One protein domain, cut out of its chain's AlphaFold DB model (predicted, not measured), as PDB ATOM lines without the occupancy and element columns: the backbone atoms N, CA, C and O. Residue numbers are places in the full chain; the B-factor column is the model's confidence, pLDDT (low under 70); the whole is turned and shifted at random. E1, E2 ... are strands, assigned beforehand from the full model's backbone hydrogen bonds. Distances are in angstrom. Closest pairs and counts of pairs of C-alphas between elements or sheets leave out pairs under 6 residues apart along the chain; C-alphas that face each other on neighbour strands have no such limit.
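AT A GLANCE: This is residues 200 to 251 of the 306 residues of a protein of Thermoleophilaceae bacterium (UniProt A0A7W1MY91). Little regular structure: one strongly twisted sheet of four short antiparallel strands, E3 E2 E1 E4, with the links E1 to E2 and E3 to E4 looping past one end. The short stretch 200 to 201 pairs antiparallel with 248 to 249 of edge strand E4. The printed part has 52 residues, no named helix and strands E1 to E4, 19 residues, class all strand; it is compact, radius of gyration of the C-alphas 10.4 A, spanning 28 by 20 by 14 A.

HOW THE PARTS SIT: Inner strand E1, residues 211 to 215, is antiparallel to E4, residues 246 to 250, at 155 degrees, with N 212 and O 249 2.8 A apart. E1 and E2, residues 225 to 228, form a hairpin at 169 degrees; N 213 and O 225 are 2.8 A apart. E2 and E3, residues 232 to 236, form another at 144 degrees; N 234 and O 226 are 2.8 A apart. E1 E2 E3 are a meander, each strand the antiparallel neighbour of the one before; with E4, antiparallel neighbour of E1, they make a Greek key. E3 and E4 are apart.

IN THESE COORDINATES: E1 and E4 each measure 13.2 A, E3 11.0 A and E2 10.1 A. E1 begins at C-alpha 211 (288.598, 515.835, 396.208); E4 ends at C-alpha 250 (288.480, 512.047, 398.290).

THE WHOLE: The farthest C-alphas, Asp 207 and Asp 240, are 28.6 A apart. The printed part has no cut, no link is long, and no printed residue is under 70 in pLDDT.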
ATOM      1  N   THR A 200     288.673 511.521 404.286       98.31
ATOM      2  CA  THR A 200     287.868 512.722 404.509       98.31
ATOM      3  C   THR A 200     288.437 513.514 405.677       98.31
ATOM      4  O   THR A 200     288.824 512.921 406.684       98.31
ATOM      5  N   TYR A 201     288.487 514.841 405.558       98.12
ATOM      6  CA  TYR A 201     289.064 515.731 406.569       98.12
ATOM      7  C   TYR A 201     288.243 517.019 406.727       98.12
ATOM      8  O   TYR A 201     287.607 517.472 405.776       98.12
ATOM      9  N   PHE A 202     288.275 517.625 407.918       96.94
ATOM     10  CA  PHE A 202     287.633 518.921 408.191       96.94
ATOM     11  C   PHE A 202     288.462 520.115 407.700       96.94
ATOM     12  O   PHE A 202     287.916 521.133 407.289       96.94
ATOM     13  N   ASP A 203     289.789 520.015 407.784       92.25
ATOM     14  CA  ASP A 203     290.688 521.167 407.702       92.25
ATOM     15  C   ASP A 203     291.110 521.519 406.269       92.25
ATOM     16  O   ASP A 203     291.183 522.693 405.910       92.25
ATOM     17  N   SER A 204     291.406 520.510 405.447       93.69
ATOM     18  CA  SER A 204     291.888 520.685 404.074       93.69
ATOM     19  C   SER A 204     291.849 519.371 403.286       93.69
ATOM     20  O   SER A 204     291.617 518.301 403.844       93.69
ATOM     21  N   ALA A 205     292.158 519.423 401.989       92.12
ATOM     22  CA  ALA A 205     292.337 518.227 401.164       92.12
ATOM     23  C   ALA A 205     293.608 517.414 401.494       92.12
ATOM     24  O   ALA A 205     293.740 516.277 401.039       92.12
ATOM     25  N   ARG A 206     294.536 517.966 402.293       93.19
ATOM     26  CA  ARG A 206     295.844 517.361 402.603       93.19
ATOM     27  C   ARG A 206     296.567 516.913 401.323       93.19
ATOM     28  O   ARG A 206     296.751 517.723 400.421       93.19
ATOM     29  N   ASP A 207     296.936 515.635 401.232       92.12
ATOM     30  CA  ASP A 207     297.649 515.054 400.088       92.12
ATOM     31  C   ASP A 207     296.719 514.638 398.927       92.12
ATOM     32  O   ASP A 207     297.184 514.107 397.916       92.12
ATOM     33  N   MET A 208     295.398 514.833 399.046       95.44
ATOM     34  CA  MET A 208     294.456 514.464 397.988       95.44
ATOM     35  C   MET A 208     294.563 515.425 396.805       95.44
ATOM     36  O   MET A 208     294.282 516.615 396.919       95.44
ATOM     37  N   THR A 209     294.895 514.889 395.631       92.38
ATOM     38  CA  THR A 209     294.953 515.659 394.379       92.38
ATOM     39  C   THR A 209     293.597 515.794 393.689       92.38
ATOM     40  O   THR A 209     293.437 516.655 392.832       92.38
ATOM     41  N   ALA A 210     292.635 514.938 394.041       95.81
ATOM     42  CA  ALA A 210     291.253 514.998 393.583       95.81
ATOM     43  C   ALA A 210     290.326 514.827 394.790       95.81
ATOM     44  O   ALA A 210     290.413 513.828 395.512       95.81
ATOM     45  N   PHE A 211     289.461 515.805 395.030       97.19
ATOM     46  CA  PHE A 211     288.598 515.835 396.208       97.19
ATOM     47  C   PHE A 211     287.310 516.607 395.938       97.19
ATOM     48  O   PHE A 211     287.203 517.372 394.984       97.19
ATOM     49  N   VAL A 212     286.329 516.395 396.800       97.12
ATOM     50  CA  VAL A 212     285.071 517.125 396.823       97.12
ATOM     51  C   VAL A 212     285.023 517.944 398.105       97.12
ATOM     52  O   VAL A 212     285.194 517.388 399.194       97.12
ATOM     53  N   ARG A 213     284.787 519.252 397.984       97.00
ATOM     54  CA  ARG A 213     284.445 520.119 399.115       97.00
ATOM     55  C   ARG A 213     282.927 520.131 399.261       97.00
ATOM     56  O   ARG A 213     282.231 520.494 398.315       97.00
ATOM     57  N   LYS A 214     282.429 519.728 400.430       96.38
ATOM     58  CA  LYS A 214     280.992 519.615 400.721       96.38
ATOM     59  C   LYS A 214     280.660 520.356 402.020       96.38
ATOM     60  O   LYS A 214     281.387 520.133 402.990       96.38
ATOM     61  N   PRO A 215     279.634 521.221 402.069       97.06
ATOM     62  CA  PRO A 215     279.207 521.841 403.322       97.06
ATOM     63  C   PRO A 215     278.747 520.797 404.340       97.06
ATOM     64  O   PRO A 215     278.250 519.745 403.946       97.06
ATOM     65  N   LEU A 216     278.911 521.047 405.638       96.38
ATOM     66  CA  LEU A 216     278.606 520.038 406.662       96.38
ATOM     67  C   LEU A 216     277.130 519.626 406.695       96.38
ATOM     68  O   LEU A 216     276.847 518.460 406.974       96.38
ATOM     69  N   LEU A 217     276.219 520.560 406.416       94.56
ATOM     70  CA  LEU A 217     274.773 520.365 406.534       94.56
ATOM     71  C   LEU A 217     274.067 520.318 405.175       94.56
ATOM     72  O   LEU A 217     272.845 520.208 405.138       94.56
ATOM     73  N   SER A 218     274.806 520.405 404.062       90.81
ATOM     74  CA  SER A 218     274.170 520.472 402.747       90.81
ATOM     75  C   SER A 218     273.424 519.203 402.385       90.81
ATOM     76  O   SER A 218     273.753 518.103 402.832       90.81
ATOM     77  N   ARG A 219     272.455 519.369 401.494       88.44
ATOM     78  CA  ARG A 219     271.559 518.325 401.005       88.44
ATOM     79  C   ARG A 219     271.543 518.373 399.483       88.44
ATOM     80  O   ARG A 219     271.923 519.392 398.906       88.44
ATOM     81  N   GLU A 220     271.143 517.279 398.838       85.25
ATOM     82  CA  GLU A 220     270.733 517.300 397.419       85.25
ATOM     83  C   GLU A 220     271.789 517.864 396.449       85.25
ATOM     84  O   GLU A 220     271.482 518.498 395.443       85.25
ATOM     85  N   GLY A 221     273.068 517.669 396.774       84.88
ATOM     86  CA  GLY A 221     274.167 518.154 395.945       84.88
ATOM     87  C   GLY A 221     274.389 519.672 395.982       84.88
ATOM     88  O   GLY A 221     275.120 520.178 395.131       84.88
ATOM     89  N   GLN A 222     273.831 520.408 396.949       91.44
ATOM     90  CA  GLN A 222     274.012 521.860 397.064       91.44
ATOM     91  C   GLN A 222     275.411 522.279 397.552       91.44
ATOM     92  O   GLN A 222     276.003 521.652 398.440       91.44
ATOM     93  N   ASN A 223     275.917 523.376 396.970       94.38
ATOM     94  CA  ASN A 223     277.205 524.025 397.274       94.38
ATOM     95  C   ASN A 223     278.416 523.076 397.254       94.38
ATOM     96  O   ASN A 223     279.385 523.243 398.004       94.38
ATOM     97  N   ILE A 224     278.363 522.062 396.396       94.50
ATOM     98  CA  ILE A 224     279.418 521.073 396.210       94.50
ATOM     99  C   ILE A 224     280.435 521.626 395.217       94.50
ATOM    100  O   ILE A 224     280.069 522.136 394.162       94.50
ATOM    101  N   GLN A 225     281.721 521.467 395.522       95.88
ATOM    102  CA  GLN A 225     282.801 521.746 394.578       95.88
ATOM    103  C   GLN A 225     283.650 520.500 394.356       95.88
ATOM    104  O   GLN A 225     284.128 519.893 395.317       95.88
ATOM    105  N   VAL A 226     283.878 520.134 393.097       95.81
ATOM    106  CA  VAL A 226     284.754 519.021 392.712       95.81
ATOM    107  C   VAL A 226     286.073 519.579 392.206       95.81
ATOM    108  O   VAL A 226     286.099 520.447 391.334       95.81
ATOM    109  N   PHE A 227     287.168 519.049 392.736       95.38
ATOM    110  CA  PHE A 227     288.527 519.418 392.380       95.38
ATOM    111  C   PHE A 227     289.223 518.261 391.668       95.38
ATOM    112  O   PHE A 227     289.175 517.121 392.142       95.38
ATOM    113  N   ALA A 228     289.904 518.565 390.562       90.19
ATOM    114  CA  ALA A 228     290.696 517.602 389.803       90.19
ATOM    115  C   ALA A 228     292.206 517.894 389.889       90.19
ATOM    116  O   ALA A 228     292.608 519.040 390.131       90.19
ATOM    117  N   PRO A 229     293.066 516.881 389.659       88.19
ATOM    118  CA  PRO A 229     294.510 517.047 389.760       88.19
ATOM    119  C   PRO A 229     295.037 518.105 388.785       88.19
ATOM    120  O   PRO A 229     294.964 517.935 387.575       88.19
ATOM    121  N   GLY A 230     295.602 519.191 389.315       82.50
ATOM    122  CA  GLY A 230     296.244 520.245 388.518       82.50
ATOM    123  C   GLY A 230     295.297 521.232 387.823       82.50
ATOM    124  O   GLY A 230     295.788 522.199 387.246       82.50
ATOM    125  N   GLU A 231     293.978 521.039 387.908       78.56
ATOM    126  CA  GLU A 231     292.977 521.867 387.210       78.56
ATOM    127  C   GLU A 231     292.179 522.789 388.151       78.56
ATOM    128  O   GLU A 231     291.550 523.742 387.697       78.56
ATOM    129  N   GLY A 232     292.245 522.573 389.471       86.94
ATOM    130  CA  GLY A 232     291.446 523.333 390.437       86.94
ATOM    131  C   GLY A 232     289.993 522.853 390.463       86.94
ATOM    132  O   GLY A 232     289.754 521.649 390.378       86.94
ATOM    133  N   VAL A 233     289.034 523.772 390.631       93.00
ATOM    134  CA  VAL A 233     287.593 523.453 390.626       93.00
ATOM    135  C   VAL A 233     287.150 523.137 389.199       93.00
ATOM    136  O   VAL A 233     287.252 523.992 388.324       93.00
ATOM    137  N   ILE A 234     286.627 521.930 388.980       93.44
ATOM    138  CA  ILE A 234     286.095 521.480 387.683       93.44
ATOM    139  C   ILE A 234     284.565 521.456 387.633       93.44
ATOM    140  O   ILE A 234     283.985 521.416 386.551       93.44
ATOM    141  N   LEU A 235     283.906 521.470 388.792       92.25
ATOM    142  CA  LEU A 235     282.452 521.490 388.914       92.25
ATOM    143  C   LEU A 235     282.062 522.187 390.215       92.25
ATOM    144  O   LEU A 235     282.695 521.963 391.247       92.25
ATOM    145  N   GLU A 236     281.016 523.001 390.156       93.62
ATOM    146  CA  GLU A 236     280.458 523.722 391.294       93.62
ATOM    147  C   GLU A 236     278.936 523.798 391.162       93.62
ATOM    148  O   GLU A 236     278.421 524.094 390.082       93.62
ATOM    149  N   THR A 237     278.224 523.534 392.253       92.50
ATOM    150  CA  THR A 237     276.769 523.697 392.345       92.50
ATOM    151  C   THR A 237     276.406 524.876 393.245       92.50
ATOM    152  O   THR A 237     277.146 525.233 394.161       92.50
ATOM    153  N   GLY A 238     275.259 525.503 392.973       91.69
ATOM    154  CA  GLY A 238     274.693 526.549 393.828       91.69
ATOM    155  C   GLY A 238     273.961 525.987 395.053       91.69
ATOM    156  O   GLY A 238     273.876 524.771 395.233       91.69
ATOM    157  N   GLY A 239     273.425 526.884 395.877       91.19
ATOM    158  CA  GLY A 239     272.638 526.568 397.072       91.19
ATOM    159  C   GLY A 239     272.903 527.556 398.207       91.19
ATOM    160  O   GLY A 239     273.701 528.486 398.045       91.19
ATOM    161  N   ASP A 240     272.272 527.318 399.352       90.50
ATOM    162  CA  ASP A 240     272.285 528.234 400.502       90.50
ATOM    163  C   ASP A 240     273.160 527.742 401.677       90.50
ATOM    164  O   ASP A 240     273.166 528.341 402.753       90.50
ATOM    165  N   TYR A 241     273.939 526.675 401.473       92.12
ATOM    166  CA  TYR A 241     274.829 526.081 402.475       92.12
ATOM    167  C   TYR A 241     276.276 526.586 402.378       92.12
ATOM    168  O   TYR A 241     276.747 527.045 401.334       92.12
ATOM    169  N   GLY A 242     277.028 526.443 403.474       91.81
ATOM    170  CA  GLY A 242     278.466 526.719 403.537       91.81
ATOM    171  C   GLY A 242     278.905 527.586 404.715       91.81
ATOM    172  O   GLY A 242     280.105 527.650 404.998       91.81
ATOM    173  N   ALA A 243     277.971 528.244 405.406       92.81
ATOM    174  CA  ALA A 243     278.263 529.057 406.590       92.81
ATOM    175  C   ALA A 243     278.754 528.203 407.772       92.81
ATOM    176  O   ALA A 243     279.577 528.647 408.571       92.81
ATOM    177  N   GLU A 244     278.288 526.960 407.846       92.56
ATOM    178  CA  GLU A 244     278.651 525.963 408.847       92.56
ATOM    179  C   GLU A 244     280.070 525.398 408.661       92.56
ATOM    180  O   GLU A 244     280.609 524.758 409.562       92.56
ATOM    181  N   GLY A 245     280.696 525.645 407.508       96.06
ATOM    182  CA  GLY A 245     281.975 525.060 407.125       96.06
ATOM    183  C   GLY A 245     281.822 523.821 406.243       96.06
ATOM    184  O   GLY A 245     280.741 523.506 405.748       96.06
ATOM    185  N   TYR A 246     282.939 523.133 405.999       97.62
ATOM    186  CA  TYR A 246     283.038 522.110 404.960       97.62
ATOM    187  C   TYR A 246     283.832 520.888 405.423       97.62
ATOM    188  O   TYR A 246     284.675 520.974 406.314       97.62
ATOM    189  N   VAL A 247     283.620 519.773 404.726       98.12
ATOM    190  CA  VAL A 247     284.559 518.649 404.669       98.12
ATOM    191  C   VAL A 247     285.185 518.542 403.285       98.12
ATOM    192  O   VAL A 247     284.599 518.943 402.276       98.12
ATOM    193  N   TYR A 248     286.372 517.949 403.253       98.12
ATOM    194  CA  TYR A 248     287.121 517.614 402.051       98.12
ATOM    195  C   TYR A 248     287.205 516.096 401.973       98.12
ATOM    196  O   TYR A 248     287.907 515.481 402.773       98.12
ATOM    197  N   GLN A 249     286.472 515.492 401.044       98.19
ATOM    198  CA  GLN A 249     286.418 514.042 400.845       98.19
ATOM    199  C   GLN A 249     287.126 513.667 399.544       98.19
ATOM    200  O   GLN A 249     286.978 514.371 398.550       98.19
ATOM    201  N   GLN A 250     287.860 512.555 399.514       97.56
ATOM    202  CA  GLN A 250     288.480 512.047 398.290       97.56
ATOM    203  C   GLN A 250     287.439 511.927 397.179       97.56
ATOM    204  O   GLN A 250     286.370 511.345 397.371       97.56
ATOM    205  N   PHE A 251     287.761 512.458 396.000       95.56
ATOM    206  CA  PHE A 251     286.856 512.367 394.869       95.56
ATOM    207  C   PHE A 251     286.916 510.962 394.274       95.56
ATOM    208  O   PHE A 251     287.969 510.502 393.834       95.56
TER     209      PHE A 251